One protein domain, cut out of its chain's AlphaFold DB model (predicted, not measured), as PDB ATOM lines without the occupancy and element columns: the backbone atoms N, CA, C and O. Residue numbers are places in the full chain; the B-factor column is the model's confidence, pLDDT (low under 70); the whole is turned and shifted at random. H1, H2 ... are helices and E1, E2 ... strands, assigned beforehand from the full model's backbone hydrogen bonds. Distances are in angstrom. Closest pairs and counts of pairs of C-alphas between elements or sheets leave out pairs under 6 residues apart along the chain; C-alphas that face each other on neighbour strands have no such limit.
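AT A GLANCE: This is residues 4 to 149 of the 216 residues of an uncharacterized protein of Amycolatopsis sacchari (UniProt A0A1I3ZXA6). A twisted sheet of four strands forms the core, with helix H1 across one face and helices H2 and H5 side by side over the other, making three layers. H3 and H4 form a small helical pair beyond the last residue of E3, while residues 55 to 63 of the long link from H1 to E2 fold back on themselves as a narrow loop reaching away from the body. The printed part has 146 residues, with five named helices and four named strands in the order E1 H1 E2 H2 E3 H3 H4 E4 H5. The mixed sheet runs E2, E1, E4, E3, and the class is mixed, helices and strands. The whole is compact, with a radius of gyration of the C-alphas of 16.3 A and spans of 49 by 36 by 27 A.

IN THESE COORDINATES: E1, residues 17 to 24, begins at C-alpha 17 (14.583, 158.333, 23.895) and is 23.5 A long. E4 is residues 126 to 134, 23.7 A; E2 is residues 72 to 76, 13.2 A; E3 is residues 95 to 100, 16.4 A. H1, residues 29 to 46, is 25.9 A long and ends at C-alpha 46 (22.411, 169.148, 20.225). H2 is residues 78 to 89, 16.7 A; H3 is residues 102 to 105, 5.0 A; H4 is residues 109 to 118, 14.0 A. H5, residues 138 to 147, is 14.0 A and ends at C-alpha 147 (28.353, 142.602, 22.644).

HOW THE PARTS SIT: E1 and E4 are antiparallel, with N 20 and O 131 3.0 A apart. E2 and E1 are parallel, with N 74 and O 21 2.8 A apart; E4 and E3 are antiparallel, with N 97 and O 130 2.9 A apart. E1, H1, E2 form a strand-helix-strand unit, two parallel neighbour strands joined through a helix, with a right-handed crossover. E2, H2, E3 form a split unit, with E1 and E4 between its strands, also right-handed. H1 is on the sheet at a height of 8.5 A, slantwise to the strands; its closest C-alphas to E4 are Ala 35 and Ala 128, 6.2 A. H2 is on the opposite face at 7.9 A, and H5 on the same face as H2 at 9.3 A. Residues 84 to 88 of H2 touch H5, closest at the C-alphas of Ala 88 and Ser 140, 7.0 A, at a shallow tilt of 4 degrees, opposite ways. H3 only grazes the sheet and touches H4, closest at the C-alphas of Ala 103 and Tyr 112, 5.6 A; H4 is not on the sheet. In H1, H2, H4 and H5 every O i to N i+4 pair is within hydrogen-bond range; H3 is too short for one.

THE WHOLE: The C-alphas farthest apart, those of Ser 59 and Ala 122, are 52.9 A apart. The printed part has no cut. H1 to E2 is the long link, and in it residues 55 to 56 pair antiparallel with residues 62 to 63. The mean pLDDT of the printed part is 79.2, with residues 4 to 16 and 135 to 149 among those under 70.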
ATOM      1  N   ALA A   4      10.862 165.522  19.258       52.31
ATOM      2  CA  ALA A   4       9.445 165.311  19.570       52.31
ATOM      3  C   ALA A   4       9.211 164.200  20.616       52.31
ATOM      4  O   ALA A   4       8.171 164.168  21.278       52.31
ATOM      5  N   ASP A   5      10.184 163.302  20.784       54.16
ATOM      6  CA  ASP A   5      10.149 162.195  21.741       54.16
ATOM      7  C   ASP A   5      10.804 162.547  23.092       54.16
ATOM      8  O   ASP A   5      10.691 161.784  24.060       54.16
ATOM      9  N   VAL A   6      11.432 163.724  23.200       55.56
ATOM     10  CA  VAL A   6      12.012 164.269  24.437       55.56
ATOM     11  C   VAL A   6      10.896 164.898  25.284       55.56
ATOM     12  O   VAL A   6      10.731 166.113  25.358       55.56
ATOM     13  N   ARG A   7      10.074 164.060  25.931       55.06
ATOM     14  CA  ARG A   7       9.025 164.528  26.856       55.06
ATOM     15  C   ARG A   7       9.533 164.548  28.298       55.06
ATOM     16  O   ARG A   7       9.583 163.512  28.960       55.06
ATOM     17  N   ARG A   8       9.891 165.748  28.763       50.81
ATOM     18  CA  ARG A   8      10.346 166.031  30.135       50.81
ATOM     19  C   ARG A   8       9.321 165.512  31.157       50.81
ATOM     20  O   ARG A   8       8.131 165.793  31.029       50.81
ATOM     21  N   GLY A   9       9.779 164.722  32.133       41.25
ATOM     22  CA  GLY A   9       8.954 164.149  33.213       41.25
ATOM     23  C   GLY A   9       8.612 162.658  33.083       41.25
ATOM     24  O   GLY A   9       8.088 162.069  34.027       41.25
ATOM     25  N   ALA A  10       8.932 162.005  31.962       49.09
ATOM     26  CA  ALA A  10       8.838 160.550  31.861       49.09
ATOM     27  C   ALA A  10      10.031 159.899  32.589       49.09
ATOM     28  O   ALA A  10      11.182 160.220  32.307       49.09
ATOM     29  N   GLY A  11       9.788 158.944  33.493       46.44
ATOM     30  CA  GLY A  11      10.871 158.162  34.103       46.44
ATOM     31  C   GLY A  11      11.725 157.443  33.046       46.44
ATOM     32  O   GLY A  11      11.264 157.185  31.933       46.44
ATOM     33  N   THR A  12      12.951 157.041  33.393       50.44
ATOM     34  CA  THR A  12      13.919 156.386  32.478       50.44
ATOM     35  C   THR A  12      13.399 155.110  31.780       50.44
ATOM     36  O   THR A  12      13.965 154.656  30.783       50.44
ATOM     37  N   ARG A  13      12.295 154.522  32.274       48.56
ATOM     38  CA  ARG A  13      11.575 153.384  31.663       48.56
ATOM     39  C   ARG A  13      10.484 153.782  30.658       48.56
ATOM     40  O   ARG A  13      10.147 152.971  29.804       48.56
ATOM     41  N   THR A  14       9.962 155.001  30.747       49.97
ATOM     42  CA  THR A  14       8.902 155.566  29.888       49.97
ATOM     43  C   THR A  14       9.429 156.596  28.888       49.97
ATOM     44  O   THR A  14       8.703 156.988  27.977       49.97
ATOM     45  N   ALA A  15      10.684 157.032  29.041       58.16
ATOM     46  CA  ALA A  15      11.358 157.886  28.078       58.16
ATOM     47  C   ALA A  15      11.398 157.193  26.709       58.16
ATOM     48  O   ALA A  15      11.912 156.077  26.565       58.16
ATOM     49  N   LYS A  16      10.845 157.867  25.697       69.25
ATOM     50  CA  LYS A  16      10.863 157.388  24.313       69.25
ATOM     51  C   LYS A  16      12.260 157.455  23.698       69.25
ATOM     52  O   LYS A  16      12.493 156.778  22.705       69.25
ATOM     53  N   VAL A  17      13.184 158.196  24.311       77.38
ATOM     54  CA  VAL A  17      14.583 158.333  23.895       77.38
ATOM     55  C   VAL A  17      15.490 157.508  24.807       77.38
ATOM     56  O   VAL A  17      15.325 157.490  26.029       77.38
ATOM     57  N   LYS A  18      16.454 156.814  24.202       84.25
ATOM     58  CA  LYS A  18      17.546 156.112  24.872       84.25
ATOM     59  C   LYS A  18      18.864 156.794  24.505       84.25
ATOM     60  O   LYS A  18      19.057 157.187  23.356       84.25
ATOM     61  N   TRP A  19      19.748 156.917  25.492       88.81
ATOM     62  CA  TRP A  19      21.100 157.440  25.330       88.81
ATOM     63  C   TRP A  19      22.111 156.440  25.900       88.81
ATOM     64  O   TRP A  19      22.020 156.041  27.066       88.81
ATOM     65  N   VAL A  20      23.044 155.998  25.056       90.62
ATOM     66  CA  VAL A  20      24.142 155.101  25.433       90.62
ATOM     67  C   VAL A  20      25.454 155.635  24.885       90.62
ATOM     68  O   VAL A  20      25.510 156.053  23.734       90.62
ATOM     69  N   ILE A  21      26.508 155.558  25.686       92.81
ATOM     70  CA  ILE A  21      27.888 155.744  25.247       92.81
ATOM     71  C   ILE A  21      28.583 154.388  25.302       92.81
ATOM     72  O   ILE A  21      28.460 153.670  26.291       92.81
ATOM     73  N   VAL A  22      29.310 154.029  24.250       92.56
ATOM     74  CA  VAL A  22      30.190 152.860  24.219       92.56
ATOM     75  C   VAL A  22      31.623 153.359  24.162       92.56
ATOM     76  O   VAL A  22      31.968 154.101  23.247       92.56
ATOM     77  N   ALA A  23      32.439 152.981  25.139       92.12
ATOM     78  CA  ALA A  23      33.830 153.398  25.257       92.12
ATOM     79  C   ALA A  23      34.785 152.210  25.119       92.12
ATOM     80  O   ALA A  23      34.442 151.081  25.469       92.12
ATOM     81  N   ASP A  24      35.990 152.484  24.631       91.06
ATOM     82  CA  ASP A  24      37.074 151.513  24.583       91.06
ATOM     83  C   ASP A  24      37.563 151.220  26.010       91.06
ATOM     84  O   ASP A  24      38.188 152.053  26.668       91.06
ATOM     85  N   GLN A  25      37.247 150.026  26.504       88.00
ATOM     86  CA  GLN A  25      37.570 149.586  27.860       88.00
ATOM     87  C   GLN A  25      39.057 149.268  28.052       88.00
ATOM     88  O   GLN A  25      39.488 149.059  29.183       88.00
ATOM     89  N   SER A  26      39.836 149.196  26.965       87.94
ATOM     90  CA  SER A  26      41.293 149.039  27.052       87.94
ATOM     91  C   SER A  26      41.993 150.330  27.486       87.94
ATOM     92  O   SER A  26      43.155 150.305  27.891       87.94
ATOM     93  N   LEU A  27      41.284 151.461  27.433       86.44
ATOM     94  CA  LEU A  27      41.791 152.753  27.865       86.44
ATOM     95  C   LEU A  27      41.799 152.870  29.393       86.44
ATOM     96  O   LEU A  27      40.961 152.309  30.098       86.44
ATOM     97  N   GLY A  28      42.711 153.693  29.913       87.38
ATOM     98  CA  GLY A  28      42.703 154.052  31.330       87.38
ATOM     99  C   GLY A  28      41.395 154.755  31.737       87.38
ATOM    100  O   GLY A  28      40.814 155.492  30.936       87.38
ATOM    101  N   PRO A  29      40.943 154.614  32.997       87.94
ATOM    102  CA  PRO A  29      39.655 155.147  33.451       87.94
ATOM    103  C   PRO A  29      39.525 156.667  33.273       87.94
ATOM    104  O   PRO A  29      38.435 157.158  32.990       87.94
ATOM    105  N   GLY A  30      40.631 157.414  33.372       88.69
ATOM    106  CA  GLY A  30      40.645 158.858  33.112       88.69
ATOM    107  C   GLY A  30      40.335 159.220  31.655       88.69
ATOM    108  O   GLY A  30      39.622 160.190  31.409       88.69
ATOM    109  N   LEU A  31      40.802 158.417  30.694       88.25
ATOM    110  CA  LEU A  31      40.509 158.615  29.271       88.25
ATOM    111  C   LEU A  31      39.045 158.306  28.962       88.25
ATOM    112  O   LEU A  31      38.389 159.076  28.266       88.25
ATOM    113  N   VAL A  32      38.510 157.226  29.536       89.94
ATOM    114  CA  VAL A  32      37.088 156.877  29.402       89.94
ATOM    115  C   VAL A  32      36.200 157.971  30.006       89.94
ATOM    116  O   VAL A  32      35.217 158.387  29.389       89.94
ATOM    117  N   ALA A  33      36.550 158.480  31.190       90.50
ATOM    118  CA  ALA A  33      35.817 159.564  31.841       90.50
ATOM    119  C   ALA A  33      35.840 160.857  31.011       90.50
ATOM    120  O   ALA A  33      34.798 161.471  30.798       90.50
ATOM    121  N   ASN A  34      37.005 161.248  30.488       91.06
ATOM    122  CA  ASN A  34      37.116 162.413  29.616       91.06
ATOM    123  C   ASN A  34      36.286 162.237  28.336       91.06
ATOM    124  O   ASN A  34      35.495 163.116  27.997       91.06
ATOM    125  N   ALA A  35      36.392 161.077  27.683       91.06
ATOM    126  CA  ALA A  35      35.678 160.828  26.441       91.06
ATOM    127  C   ALA A  35      34.159 160.844  26.619       91.06
ATOM    128  O   ALA A  35      33.433 161.478  25.852       91.06
ATOM    129  N   THR A  36      33.668 160.201  27.677       91.75
ATOM    130  CA  THR A  36      32.239 160.196  28.010       91.75
ATOM    131  C   THR A  36      31.729 161.588  28.394       91.75
ATOM    132  O   THR A  36      30.620 161.945  27.997       91.75
ATOM    133  N   ALA A  37      32.530 162.409  29.084       91.75
ATOM    134  CA  ALA A  37      32.173 163.787  29.421       91.75
ATOM    135  C   ALA A  37      32.077 164.691  28.179       91.75
ATOM    136  O   ALA A  37      31.085 165.401  28.018       91.75
ATOM    137  N   CYS A  38      33.058 164.628  27.271       91.25
ATOM    138  CA  CYS A  38      33.033 165.378  26.012       91.25
ATOM    139  C   CYS A  38      31.828 164.988  25.149       91.25
ATOM    140  O   CYS A  38      31.106 165.854  24.657       91.25
ATOM    141  N   LEU A  39      31.550 163.686  25.026       92.56
ATOM    142  CA  LEU A  39      30.362 163.194  24.327       92.56
ATOM    143  C   LEU A  39      29.059 163.632  25.008       92.56
ATOM    144  O   LEU A  39      28.085 163.946  24.324       92.56
ATOM    145  N   GLY A  40      29.050 163.690  26.341       91.69
ATOM    146  CA  GLY A  40      27.961 164.255  27.132       91.69
ATOM    147  C   GLY A  40      27.665 165.707  26.783       91.69
ATOM    148  O   GLY A  40      26.513 166.045  26.517       91.69
ATOM    149  N   ALA A  41      28.704 166.538  26.718       91.12
ATOM    150  CA  ALA A  41      28.582 167.937  26.331       91.12
ATOM    151  C   ALA A  41      28.049 168.088  24.897       91.12
ATOM    152  O   ALA A  41      27.113 168.855  24.673       91.12
ATOM    153  N   SER A  42      28.567 167.306  23.946       91.50
ATOM    154  CA  SER A  42      28.094 167.320  22.555       91.50
ATOM    155  C   SER A  42      26.616 166.935  22.438       91.50
ATOM    156  O   SER A  42      25.857 167.605  21.744       91.50
ATOM    157  N   VAL A  43      26.176 165.886  23.146       90.62
ATOM    158  CA  VAL A  43      24.763 165.472  23.156       90.62
ATOM    159  C   VAL A  43      23.872 166.544  23.780       90.62
ATOM    160  O   VAL A  43      22.814 166.838  23.230       90.62
ATOM    161  N   ALA A  44      24.288 167.140  24.899       89.38
ATOM    162  CA  ALA A  44      23.524 168.188  25.574       89.38
ATOM    163  C   ALA A  44      23.390 169.459  24.718       89.38
ATOM    164  O   ALA A  44      22.337 170.091  24.733       89.38
ATOM    165  N   ALA A  45      24.422 169.805  23.942       89.75
ATOM    166  CA  ALA A  45      24.385 170.938  23.021       89.75
ATOM    167  C   ALA A  45      23.400 170.718  21.860       89.75
ATOM    168  O   ALA A  45      22.708 171.648  21.457       89.75
ATOM    169  N   VAL A  46      23.317 169.490  21.337       89.06
ATOM    170  CA  VAL A  46      22.411 169.148  20.225       89.06
ATOM    171  C   VAL A  46      20.977 168.911  20.704       89.06
ATOM    172  O   VAL A  46      20.028 169.254  20.006       89.06
ATOM    173  N   PHE A  47      20.803 168.338  21.896       86.75
ATOM    174  CA  PHE A  47      19.498 168.031  22.477       86.75
ATOM    175  C   PHE A  47      19.347 168.697  23.849       86.75
ATOM    176  O   PHE A  47      19.327 167.999  24.869       86.75
ATOM    177  N   PRO A  48      19.177 170.030  23.906       84.94
ATOM    178  CA  PRO A  48      19.059 170.746  25.175       84.94
ATOM    179  C   PRO A  48      17.884 170.233  26.019       84.94
ATOM    180  O   PRO A  48      17.972 170.184  27.240       84.94
ATOM    181  N   GLY A  49      16.815 169.738  25.381       84.00
ATOM    182  CA  GLY A  49      15.675 169.134  26.074       84.00
ATOM    183  C   GLY A  49      15.983 167.840  26.845       84.00
ATOM    184  O   GLY A  49      15.148 167.419  27.647       84.00
ATOM    185  N   LEU A  50      17.134 167.185  26.619       83.12
ATOM    186  CA  LEU A  50      17.582 166.042  27.430       83.12
ATOM    187  C   LEU A  50      18.096 166.474  28.803       83.12
ATOM    188  O   LEU A  50      18.100 165.656  29.725       83.12
ATOM    189  N   VAL A  51      18.506 167.734  28.951       87.06
ATOM    190  CA  VAL A  51      18.930 168.316  30.222       87.06
ATOM    191  C   VAL A  51      17.692 168.850  30.943       87.06
ATOM    192  O   VAL A  51      16.836 169.496  30.342       87.06
ATOM    193  N   GLY A  52      17.539 168.487  32.218       85.06
ATOM    194  CA  GLY A  52      16.464 169.015  33.056       85.06
ATOM    195  C   GLY A  52      16.630 170.509  33.340       85.06
ATOM    196  O   GLY A  52      17.677 171.089  33.070       85.06
ATOM    197  N   GLU A  53      15.604 171.123  33.920       87.06
ATOM    198  CA  GLU A  53      15.737 172.473  34.474       87.06
ATOM    199  C   GLU A  53      16.657 172.456  35.710       87.06
ATOM    200  O   GLU A  53      16.804 171.402  36.347       87.06
ATOM    201  N   PRO A  54      17.274 173.596  36.069       89.50
ATOM    202  CA  PRO A  54      17.963 173.741  37.344       89.50
ATOM    203  C   PRO A  54      17.054 173.375  38.519       89.50
ATOM    204  O   PRO A  54      15.842 173.595  38.483       89.50
ATOM    205  N   VAL A  55      17.649 172.825  39.574       90.69
ATOM    206  CA  VAL A  55      16.939 172.448  40.801       90.69
ATOM    207  C   VAL A  55      17.510 173.216  41.980       90.69
ATOM    208  O   VAL A  55      18.722 173.376  42.086       90.69
ATOM    209  N   GLU A  56      16.650 173.684  42.876       95.06
ATOM    210  CA  GLU A  56      17.080 174.287  44.136       95.06
ATOM    211  C   GLU A  56      17.141 173.218  45.225       95.06
ATOM    212  O   GLU A  56      16.251 172.369  45.339       95.06
ATOM    213  N   ASP A  57      18.209 173.236  46.016       92.88
ATOM    214  CA  ASP A  57      18.308 172.381  47.193       92.88
ATOM    215  C   ASP A  57      17.552 172.962  48.399       92.88
ATOM    216  O   ASP A  57      17.024 174.074  48.374       92.88
ATOM    217  N   GLY A  58      17.510 172.207  49.501       92.94
ATOM    218  CA  GLY A  58      16.828 172.634  50.727       92.94
ATOM    219  C   GLY A  58      17.430 173.874  51.404       92.94
ATOM    220  O   GLY A  58      16.835 174.385  52.349       92.94
ATOM    221  N   SER A  59      18.590 174.354  50.947       94.38
ATOM    222  CA  SER A  59      19.222 175.598  51.399       94.38
ATOM    223  C   SER A  59      19.019 176.772  50.431       94.38
ATOM    224  O   SER A  59      19.558 177.854  50.667       94.38
ATOM    225  N   GLY A  60      18.238 176.578  49.362       91.94
ATOM    226  CA  GLY A  60      17.985 177.584  48.331       91.94
ATOM    227  C   GLY A  60      19.149 177.784  47.357       91.94
ATOM    228  O   GLY A  60      19.192 178.803  46.673       91.94
ATOM    229  N   GLN A  61      20.117 176.859  47.294       93.38
ATOM    230  CA  GLN A  61      21.183 176.916  46.291       93.38
ATOM    231  C   GLN A  61      20.731 176.238  44.999       93.38
ATOM    232  O   GLN A  61      20.231 175.112  45.020       93.38
ATOM    233  N   ALA A  62      20.936 176.916  43.870       94.19
ATOM    234  CA  ALA A  62      20.608 176.397  42.549       94.19
ATOM    235  C   ALA A  62      21.704 175.455  42.027       94.19
ATOM    236  O   ALA A  62      22.883 175.807  41.973       94.19
ATOM    237  N   HIS A  63      21.292 174.276  41.570       92.00
ATOM    238  CA  HIS A  63      22.128 173.277  40.914       92.00
ATOM    239  C   HIS A  63      21.734 173.174  39.437       92.00
ATOM    240  O   HIS A  63      20.537 173.118  39.136       92.00
ATOM    241  N   PRO A  64      22.696 173.118  38.497       89.75
ATOM    242  CA  PRO A  64      22.393 172.917  37.086       89.75
ATOM    243  C   PRO A  64      21.605 171.631  36.845       89.75
ATOM    244  O   PRO A  64      21.812 170.613  37.509       89.75
ATOM    245  N   GLY A  65      20.728 171.671  35.847       86.62
ATOM    246  CA  GLY A  65      19.990 170.493  35.429       86.62
ATOM    247  C   GLY A  65      20.913 169.391  34.916       86.62
ATOM    248  O   GLY A  65      21.943 169.642  34.287       86.62
ATOM    249  N   LEU A  66      20.523 168.146  35.169       87.19
ATOM    250  CA  LEU A  66      21.227 166.960  34.687       87.19
ATOM    251  C   LEU A  66      20.402 166.233  33.621       87.19
ATOM    252  O   LEU A  66      19.184 166.426  33.545       87.19
ATOM    253  N   PRO A  67      21.028 165.360  32.809       85.69
ATOM    254  CA  PRO A  67      20.303 164.565  31.830       85.69
ATOM    255  C   PRO A  67      19.227 163.668  32.458       85.69
ATOM    256  O   PRO A  67      19.529 162.682  33.135       85.69
ATOM    257  N   TRP A  68      17.949 163.974  32.223       77.81
ATOM    258  CA  TRP A  68      16.831 163.292  32.893       77.81
ATOM    259  C   TRP A  68      16.550 161.893  32.323       77.81
ATOM    260  O   TRP A  68      16.059 161.015  33.030       77.81
ATOM    261  N   SER A  69      16.901 161.643  31.057       76.06
ATOM    262  CA  SER A  69      16.760 160.319  30.432       76.06
ATOM    263  C   SER A  69      17.733 159.283  31.007       76.06
ATOM    264  O   SER A  69      17.537 158.079  30.828       76.06
ATOM    265  N   GLY A  70      18.789 159.751  31.685       80.00
ATOM    266  CA  GLY A  70      19.971 158.963  32.011       80.00
ATOM    267  C   GLY A  70      20.826 158.647  30.780       80.00
ATOM    268  O   GLY A  70      20.358 158.699  29.641       80.00
ATOM    269  N   CYS A  71      22.088 158.306  31.035       84.94
ATOM    270  CA  CYS A  71      23.029 157.787  30.050       84.94
ATOM    271  C   CYS A  71      23.598 156.464  30.573       84.94
ATOM    272  O   CYS A  71      24.050 156.396  31.721       84.94
ATOM    273  N   SER A  72      23.560 155.413  29.753       87.38
ATOM    274  CA  SER A  72      24.277 154.164  30.040       87.38
ATOM    275  C   SER A  72      25.654 154.208  29.392       87.38
ATOM    276  O   SER A  72      25.752 154.532  28.213       87.38
ATOM    277  N   ILE A  73      26.702 153.857  30.132       89.25
ATOM    278  CA  ILE A  73      28.060 153.741  29.588       89.25
ATOM    279  C   ILE A  73      28.413 152.255  29.507       89.25
ATOM    280  O   ILE A  73      28.336 151.558  30.515       89.25
ATOM    281  N   LEU A  74      28.761 151.774  28.316       89.94
ATOM    282  CA  LEU A  74      29.149 150.392  28.027       89.94
ATOM    283  C   LEU A  74      30.618 150.337  27.597       89.94
ATOM    284  O   LEU A  74      31.121 151.293  27.007       89.94
ATOM    285  N   GLY A  75      31.292 149.219  27.855       87.06
ATOM    286  CA  GLY A  75      32.664 148.985  27.403       87.06
ATOM    287  C   GLY A  75      32.734 148.012  26.234       87.06
ATOM    288  O   GLY A  75      32.096 146.964  26.248       87.06
ATOM    289  N   GLY A  76      33.527 148.350  25.226       87.19
ATOM    290  CA  GLY A  76      33.938 147.458  24.143       87.19
ATOM    291  C   GLY A  76      35.435 147.597  23.893       87.19
ATOM    292  O   GLY A  76      36.075 148.445  24.500       87.19
ATOM    293  N   ASP A  77      36.019 146.781  23.024       88.31
ATOM    294  CA  ASP A  77      37.356 147.071  22.492       88.31
ATOM    295  C   ASP A  77      37.286 148.123  21.364       88.31
ATOM    296  O   ASP A  77      36.204 148.478  20.881       88.31
ATOM    297  N   ALA A  78      38.439 148.634  20.923       88.62
ATOM    298  CA  ALA A  78      38.517 149.636  19.857       88.62
ATOM    299  C   ALA A  78      37.821 149.199  18.550       88.62
ATOM    300  O   ALA A  78      37.163 150.010  17.890       88.62
ATOM    301  N   ALA A  79      37.937 147.919  18.177       88.56
ATOM    302  CA  ALA A  79      37.303 147.381  16.976       88.56
ATOM    303  C   ALA A  79      35.775 147.396  17.108       88.56
ATOM    304  O   ALA A  79      35.067 147.769  16.171       88.56
ATOM    305  N   LYS A  80      35.262 147.074  18.298       86.69
ATOM    306  CA  LYS A  80      33.840 147.090  18.627       86.69
ATOM    307  C   LYS A  80      33.270 148.501  18.629       86.69
ATOM    308  O   LYS A  80      32.193 148.709  18.075       86.69
ATOM    309  N   VAL A  81      33.978 149.470  19.211       90.19
ATOM    310  CA  VAL A  81      33.568 150.886  19.186       90.19
ATOM    311  C   VAL A  81      33.408 151.356  17.739       90.19
ATOM    312  O   VAL A  81      32.379 151.936  17.390       90.19
ATOM    313  N   ARG A  82      34.377 151.028  16.875       89.81
ATOM    314  CA  ARG A  82      34.320 151.345  15.443       89.81
ATOM    315  C   ARG A  82      33.164 150.639  14.733       89.81
ATOM    316  O   ARG A  82      32.413 151.288  14.016       89.81
ATOM    317  N   GLU A  83      32.984 149.338  14.957       89.06
ATOM    318  CA  GLU A  83      31.877 148.562  14.377       89.06
ATOM    319  C   GLU A  83      30.516 149.182  14.730       89.06
ATOM    320  O   GLU A  83      29.670 149.382  13.856       89.06
ATOM    321  N   ILE A  84      30.317 149.520  16.006       88.69
ATOM    322  CA  ILE A  84      29.086 150.134  16.507       88.69
ATOM    323  C   ILE A  84      28.869 151.503  15.864       88.69
ATOM    324  O   ILE A  84      27.756 151.786  15.421       88.69
ATOM    325  N   ARG A  85      29.917 152.327  15.768       90.81
ATOM    326  CA  ARG A  85      29.857 153.635  15.108       90.81
ATOM    327  C   ARG A  85      29.439 153.486  13.644       90.81
ATOM    328  O   ARG A  85      28.458 154.101  13.237       90.81
ATOM    329  N   THR A  86      30.093 152.618  12.872       88.88
ATOM    330  CA  THR A  86      29.761 152.382  11.454       88.88
ATOM    331  C   THR A  86      28.323 151.893  11.271       88.88
ATOM    332  O   THR A  86      27.591 152.414  10.432       88.88
ATOM    333  N   LYS A  87      27.878 150.932  12.091       86.25
ATOM    334  CA  LYS A  87      26.492 150.431  12.066       86.25
ATOM    335  C   LYS A  87      25.466 151.484  12.479       86.25
ATOM    336  O   LYS A  87      24.318 151.411  12.053       86.25
ATOM    337  N   ALA A  88      25.826 152.404  13.368       87.06
ATOM    338  CA  ALA A  88      24.923 153.455  13.809       87.06
ATOM    339  C   ALA A  88      24.776 154.554  12.751       87.06
ATOM    340  O   ALA A  88      23.665 155.032  12.545       87.06
ATOM    341  N   MET A  89      25.856 154.885  12.039       85.50
ATOM    342  CA  MET A  89      25.840 155.859  10.943       85.50
ATOM    343  C   MET A  89      24.949 155.429   9.769       85.50
ATOM    344  O   MET A  89      24.370 156.280   9.103       85.50
ATOM    345  N   SER A  90      24.790 154.123   9.528       83.19
ATOM    346  CA  SER A  90      23.894 153.604   8.482       83.19
ATOM    347  C   SER A  90      22.421 153.520   8.898       83.19
ATOM    348  O   SER A  90      21.569 153.159   8.086       83.19
ATOM    349  N   LYS A  91      22.091 153.832  10.158       80.56
ATOM    350  CA  LYS A  91      20.727 153.750  10.690       80.56
ATOM    351  C   LYS A  91      20.099 155.136  10.764       80.56
ATOM    352  O   LYS A  91      20.516 155.991  11.539       80.56
ATOM    353  N   GLU A  92      19.002 155.321  10.039       77.50
ATOM    354  CA  GLU A  92      18.217 156.548  10.140       77.50
ATOM    355  C   GLU A  92      17.607 156.728  11.539       77.50
ATOM    356  O   GLU A  92      17.180 155.771  12.196       77.50
ATOM    357  N   GLY A  93      17.504 157.983  11.983       76.88
ATOM    358  CA  GLY A  93      16.863 158.343  13.250       76.88
ATOM    359  C   GLY A  93      17.696 158.056  14.505       76.88
ATOM    360  O   GLY A  93      17.159 158.174  15.607       76.88
ATOM    361  N   LEU A  94      18.973 157.697  14.350       84.12
ATOM    362  CA  LEU A  94      19.973 157.739  15.412       84.12
ATOM    363  C   LEU A  94      20.842 158.979  15.231       84.12
ATOM    364  O   LEU A  94      21.304 159.277  14.134       84.12
ATOM    365  N   PHE A  95      21.081 159.683  16.325       89.12
ATOM    366  CA  PHE A  95      22.172 160.630  16.412       89.12
ATOM    367  C   PHE A  95      23.410 159.904  16.925       89.12
ATOM    368  O   PHE A  95      23.343 159.174  17.920       89.12
ATOM    369  N   VAL A  96      24.522 160.118  16.233       90.56
ATOM    370  CA  VAL A  96      25.822 159.537  16.543       90.56
ATOM    371  C   VAL A  96      26.789 160.687  16.775       90.56
ATOM    372  O   VAL A  96      26.931 161.558  15.922       90.56
ATOM    373  N   ALA A  97      27.441 160.687  17.930       92.06
ATOM    374  CA  ALA A  97      28.604 161.525  18.189       92.06
ATOM    375  C   ALA A  97      29.771 160.611  18.544       92.06
ATOM    376  O   ALA A  97      29.595 159.663  19.303       92.06
ATOM    377  N   ASP A  98      30.955 160.880  18.021       92.25
ATOM    378  CA  ASP A  98      32.145 160.090  18.302       92.25
ATOM    379  C   ASP A  98      33.285 160.977  18.803       92.25
ATOM    380  O   ASP A  98      33.295 162.193  18.619       92.25
ATOM    381  N   MET A  99      34.203 160.359  19.543       89.12
ATOM    382  CA  MET A  99      35.434 161.000  19.978       89.12
ATOM    383  C   MET A  99      36.610 160.203  19.436       89.12
ATOM    384  O   MET A  99      36.885 159.090  19.894       89.12
ATOM    385  N   SER A 100      37.288 160.774  18.443       86.12
ATOM    386  CA  SER A 100      38.487 160.180  17.859       86.12
ATOM    387  C   SER A 100      39.691 160.321  18.795       86.12
ATOM    388  O   SER A 100      39.756 161.229  19.626       86.12
ATOM    389  N   LYS A 101      40.689 159.443  18.643       82.19
ATOM    390  CA  LYS A 101      41.957 159.531  19.392       82.19
ATOM    391  C   LYS A 101      42.688 160.854  19.127       82.19
ATOM    392  O   LYS A 101      43.369 161.372  20.011       82.19
ATOM    393  N   HIS A 102      42.495 161.433  17.939       72.88
ATOM    394  CA  HIS A 102      43.070 162.723  17.552       72.88
ATOM    395  C   HIS A 102      42.592 163.870  18.448       72.88
ATOM    396  O   HIS A 102      43.387 164.748  18.759       72.88
ATOM    397  N   ALA A 103      41.351 163.823  18.951       66.94
ATOM    398  CA  ALA A 103      40.806 164.855  19.838       66.94
ATOM    399  C   ALA A 103      41.624 165.061  21.121       66.94
ATOM    400  O   ALA A 103      41.626 166.155  21.676       66.94
ATOM    401  N   GLN A 104      42.326 164.025  21.590       67.81
ATOM    402  CA  GLN A 104      43.168 164.108  22.782       67.81
ATOM    403  C   GLN A 104      44.635 164.439  22.458       67.81
ATOM    404  O   GLN A 104      45.351 164.958  23.311       67.81
ATOM    405  N   ALA A 105      45.093 164.118  21.246       69.12
ATOM    406  CA  ALA A 105      46.452 164.421  20.799       69.12
ATOM    407  C   ALA A 105      46.611 165.890  20.369       69.12
ATOM    408  O   ALA A 105      47.717 166.429  20.417       69.12
ATOM    409  N   SER A 106      45.517 166.531  19.954       74.62
ATOM    410  CA  SER A 106      45.491 167.933  19.541       74.62
ATOM    411  C   SER A 106      45.533 168.886  20.735       74.62
ATOM    412  O   SER A 106      44.881 168.668  21.757       74.62
ATOM    413  N   ARG A 107      46.284 169.982  20.597       71.44
ATOM    414  CA  ARG A 107      46.450 171.002  21.648       71.44
ATOM    415  C   ARG A 107      45.430 172.128  21.527       71.44
ATOM    416  O   ARG A 107      45.244 172.895  22.467       71.44
ATOM    417  N   ASN A 108      44.778 172.233  20.371       80.44
ATOM    418  CA  ASN A 108      43.682 173.151  20.111       80.44
ATOM    419  C   ASN A 108      42.675 172.539  19.119       80.44
ATOM    420  O   ASN A 108      42.924 171.510  18.490       80.44
ATOM    421  N   TYR A 109      41.516 173.181  19.000       75.75
ATOM    422  CA  TYR A 109      40.406 172.675  18.196       75.75
ATOM    423  C   TYR A 109      40.660 172.740  16.679       75.75
ATOM    424  O   TYR A 109      40.140 171.907  15.939       75.75
ATOM    425  N   GLU A 110      41.477 173.684  16.208       77.44
ATOM    426  CA  GLU A 110      41.820 173.797  14.783       77.44
ATOM    427  C   GLU A 110      42.743 172.657  14.336       77.44
ATOM    428  O   GLU A 110      42.511 172.047  13.295       77.44
ATOM    429  N   GLU A 111      43.722 172.281  15.164       77.75
ATOM    430  CA  GLU A 111      44.541 171.079  14.958       77.75
ATOM    431  C   GLU A 111      43.680 169.817  14.909       77.75
ATOM    432  O   GLU A 111      43.897 168.949  14.065       77.75
ATOM    433  N   TYR A 112      42.681 169.725  15.787       79.19
ATOM    434  CA  TYR A 112      41.728 168.621  15.777       79.19
ATOM    435  C   TYR A 112      40.910 168.590  14.478       79.19
ATOM    436  O   TYR A 112      40.818 167.542  13.835       79.19
ATOM    437  N   ARG A 113      40.359 169.736  14.049       81.00
ATOM    438  CA  ARG A 113      39.626 169.852  12.777       81.00
ATOM    439  C   ARG A 113      40.487 169.465  11.586       81.00
ATOM    440  O   ARG A 113      39.994 168.768  10.706       81.00
ATOM    441  N   ALA A 114      41.742 169.905  11.551       79.06
ATOM    442  CA  ALA A 114      42.668 169.575  10.477       79.06
ATOM    443  C   ALA A 114      43.009 168.077  10.465       79.06
ATOM    444  O   ALA A 114      42.971 167.453   9.408       79.06
ATOM    445  N   ALA A 115      43.272 167.484  11.634       75.25
ATOM    446  CA  ALA A 115      43.581 166.061  11.761       75.25
ATOM    447  C   ALA A 115      42.408 165.165  11.333       75.25
ATOM    448  O   ALA A 115      42.612 164.184  10.627       75.25
ATOM    449  N   VAL A 116      41.179 165.512  11.726       79.88
ATOM    450  CA  VAL A 116      39.983 164.761  11.314       79.88
ATOM    451  C   VAL A 116      39.625 165.034   9.853       79.88
ATOM    452  O   VAL A 116      39.278 164.108   9.135       79.88
ATOM    453  N   GLY A 117      39.720 166.285   9.396       77.75
ATOM    454  CA  GLY A 117      39.363 166.669   8.029       77.75
ATOM    455  C   GLY A 117      40.349 166.195   6.959       77.75
ATOM    456  O   GLY A 117      39.963 166.086   5.799       77.75
ATOM    457  N   GLY A 118      41.605 165.929   7.331       72.06
ATOM    458  CA  GLY A 118      42.639 165.402   6.436       72.06
ATOM    459  C   GLY A 118      42.847 163.886   6.513       72.06
ATOM    460  O   GLY A 118      43.598 163.354   5.701       72.06
ATOM    461  N   GLY A 119      42.229 163.201   7.479       68.69
ATOM    462  CA  GLY A 119      42.329 161.751   7.641       68.69
ATOM    463  C   GLY A 119      41.213 161.009   6.911       68.69
ATOM    464  O   GLY A 119      40.073 161.472   6.866       68.69
ATOM    465  N   GLU A 120      41.513 159.826   6.374       71.25
ATOM    466  CA  GLU A 120      40.458 158.931   5.913       71.25
ATOM    467  C   GLU A 120      39.732 158.312   7.113       71.25
ATOM    468  O   GLU A 120      40.336 157.930   8.115       71.25
ATOM    469  N   GLU A 121      38.418 158.129   6.987       70.88
ATOM    470  CA  GLU A 121      37.598 157.410   7.973       70.88
ATOM    471  C   GLU A 121      38.148 156.000   8.270       70.88
ATOM    472  O   GLU A 121      37.944 155.449   9.353       70.88
ATOM    473  N   ALA A 122      38.880 155.414   7.316       69.00
ATOM    474  CA  ALA A 122      39.543 154.131   7.478       69.00
ATOM    475  C   ALA A 122      40.617 154.133   8.585       69.00
ATOM    476  O   ALA A 122      40.784 153.109   9.262       69.00
ATOM    477  N   ASP A 123      41.266 155.279   8.798       72.12
ATOM    478  CA  ASP A 123      42.407 155.469   9.695       72.12
ATOM    479  C   ASP A 123      42.004 156.057  11.052       72.12
ATOM    480  O   ASP A 123      42.773 156.023  12.020       72.12
ATOM    481  N   LEU A 124      40.768 156.551  11.167       79.06
ATOM    482  CA  LEU A 124      40.256 157.088  12.417       79.06
ATOM    483  C   LEU A 124      40.043 155.970  13.444       79.06
ATOM    484  O   LEU A 124      39.324 154.986  13.249       79.06
ATOM    485  N   SER A 125      40.677 156.160  14.596       82.56
ATOM    486  CA  SER A 125      40.440 155.367  15.797       82.56
ATOM    487  C   SER A 125      39.604 156.169  16.786       82.56
ATOM    488  O   SER A 125      39.812 157.373  16.940       82.56
ATOM    489  N   TYR A 126      38.720 155.493  17.520       88.38
ATOM    490  CA  TYR A 126      37.776 156.129  18.441       88.38
ATOM    491  C   TYR A 126      37.991 155.666  19.876       88.38
ATOM    492  O   TYR A 126      38.222 154.485  20.122       88.38
ATOM    493  N   TYR A 127      37.893 156.598  20.823       89.94
ATOM    494  CA  TYR A 127      37.854 156.287  22.251       89.94
ATOM    495  C   TYR A 127      36.454 155.943  22.726       89.94
ATOM    496  O   TYR A 127      36.291 155.079  23.583       89.94
ATOM    497  N   ALA A 128      35.443 156.616  22.186       92.56
ATOM    498  CA  ALA A 128      34.060 156.341  22.513       92.56
ATOM    499  C   ALA A 128      33.119 156.819  21.405       92.56
ATOM    500  O   ALA A 128      33.445 157.724  20.634       92.56
ATOM    501  N   VAL A 129      31.929 156.227  21.373       93.31
ATOM    502  CA  VAL A 129      30.804 156.632  20.533       93.31
ATOM    503  C   VAL A 129      29.552 156.783  21.390       93.31
ATOM    504  O   VAL A 129      29.224 155.924  22.203       93.31
ATOM    505  N   SER A 130      28.850 157.892  21.217       93.19
ATOM    506  CA  SER A 130      27.574 158.217  21.838       93.19
ATOM    507  C   SER A 130      26.452 158.038  20.831       93.19
ATOM    508  O   SER A 130      26.519 158.535  19.708       93.19
ATOM    509  N   LEU A 131      25.411 157.336  21.253       91.06
ATOM    510  CA  LEU A 131      24.230 157.022  20.469       91.06
ATOM    511  C   LEU A 131      23.010 157.585  21.186       91.06
ATOM    512  O   LEU A 131      22.786 157.285  22.363       91.06
ATOM    513  N   VAL A 132      22.196 158.357  20.471       88.25
ATOM    514  CA  VAL A 132      20.929 158.903  20.971       88.25
ATOM    515  C   VAL A 132      19.829 158.611  19.962       88.25
ATOM    516  O   VAL A 132      19.973 158.882  18.774       88.25
ATOM    517  N   GLY A 133      18.703 158.069  20.417       85.31
ATOM    518  CA  GLY A 133      17.552 157.883  19.539       85.31
ATOM    519  C   GLY A 133      16.389 157.147  20.187       85.31
ATOM    520  O   GLY A 133      16.411 156.878  21.391       85.31
ATOM    521  N   PRO A 134      15.343 156.831  19.410       78.44
ATOM    522  CA  PRO A 134      14.119 156.275  19.951       78.44
ATOM    523  C   PRO A 134      14.316 154.834  20.441       78.44
ATOM    524  O   PRO A 134      14.977 154.006  19.810       78.44
ATOM    525  N   ARG A 135      13.706 154.516  21.585       68.00
ATOM    526  CA  ARG A 135      13.851 153.230  22.284       68.00
ATOM    527  C   ARG A 135      13.292 152.043  21.491       68.00
ATOM    528  O   ARG A 135      13.747 150.923  21.697       68.00
ATOM    529  N   ASN A 136      12.331 152.279  20.593       61.03
ATOM    530  CA  ASN A 136      11.696 151.247  19.763       61.03
ATOM    531  C   ASN A 136      12.578 150.748  18.601       61.03
ATOM    532  O   ASN A 136      12.276 149.710  18.019       61.03
ATOM    533  N   ARG A 137      13.676 151.444  18.269       58.12
ATOM    534  CA  ARG A 137      14.670 150.982  17.288       58.12
ATOM    535  C   ARG A 137      15.718 150.130  18.004       58.12
ATOM    536  O   ARG A 137      16.863 150.527  18.179       58.12
ATOM    537  N   SER A 138      15.274 148.974  18.488       44.78
ATOM    538  CA  SER A 138      15.931 148.132  19.498       44.78
ATOM    539  C   SER A 138      17.259 147.495  19.075       44.78
ATOM    540  O   SER A 138      18.049 147.150  19.949       44.78
ATOM    541  N   THR A 139      17.524 147.325  17.775       49.75
ATOM    542  CA  THR A 139      18.587 146.421  17.290       49.75
ATOM    543  C   THR A 139      20.002 146.895  17.609       49.75
ATOM    544  O   THR A 139      20.789 146.108  18.123       49.75
ATOM    545  N   SER A 140      20.329 148.178  17.402       53.78
ATOM    546  CA  SER A 140      21.666 148.700  17.758       53.78
ATOM    547  C   SER A 140      21.904 148.664  19.264       53.78
ATOM    548  O   SER A 140      23.002 148.351  19.711       53.78
ATOM    549  N   TRP A 141      20.870 148.949  20.059       55.09
ATOM    550  CA  TRP A 141      20.977 148.956  21.513       55.09
ATOM    551  C   TRP A 141      21.137 147.555  22.087       55.09
ATOM    552  O   TRP A 141      21.911 147.377  23.022       55.09
ATOM    553  N   SER A 142      20.392 146.577  21.562       53.31
ATOM    554  CA  SER A 142      20.522 145.184  21.973       53.31
ATOM    555  C   SER A 142      21.860 144.612  21.538       53.31
ATOM    556  O   SER A 142      22.447 143.876  22.312       53.31
ATOM    557  N   GLU A 143      22.368 144.953  20.352       55.06
ATOM    558  CA  GLU A 143      23.712 144.545  19.931       55.06
ATOM    559  C   GLU A 143      24.777 145.161  20.838       55.06
ATOM    560  O   GLU A 143      25.604 144.428  21.358       55.06
ATOM    561  N   ALA A 144      24.714 146.465  21.126       55.84
ATOM    562  CA  ALA A 144      25.640 147.095  22.066       55.84
ATOM    563  C   ALA A 144      25.571 146.434  23.457       55.84
ATOM    564  O   ALA A 144      26.598 146.153  24.061       55.84
ATOM    565  N   SER A 145      24.375 146.109  23.957       54.31
ATOM    566  CA  SER A 145      24.218 145.424  25.247       54.31
ATOM    567  C   SER A 145      24.640 143.946  25.234       54.31
ATOM    568  O   SER A 145      25.181 143.481  26.229       54.31
ATOM    569  N   HIS A 146      24.422 143.199  24.147       51.69
ATOM    570  CA  HIS A 146      24.854 141.797  24.035       51.69
ATOM    571  C   HIS A 146      26.358 141.681  23.760       51.69
ATOM    572  O   HIS A 146      27.001 140.769  24.272       51.69
ATOM    573  N   CYS A 147      26.931 142.598  22.978       47.56
ATOM    574  CA  CYS A 147      28.353 142.602  22.644       47.56
ATOM    575  C   CYS A 147      29.242 143.066  23.804       47.56
ATOM    576  O   CYS A 147      30.384 142.628  23.877       47.56
ATOM    577  N   CYS A 148      28.745 143.927  24.697       48.09
ATOM    578  CA  CYS A 148      29.522 144.482  25.814       48.09
ATOM    579  C   CYS A 148      29.430 143.660  27.120       48.09
ATOM    580  O   CYS A 148      29.943 144.086  28.154       48.09
ATOM    581  N   GLY A 149      28.802 142.478  27.092       41.62
ATOM    582  CA  GLY A 149      28.628 141.630  28.277       41.62
ATOM    583  C   GLY A 149      27.638 142.194  29.310       41.62
ATOM    584  O   GLY A 149      27.079 143.275  29.144       41.62
TER     585      GLY A 149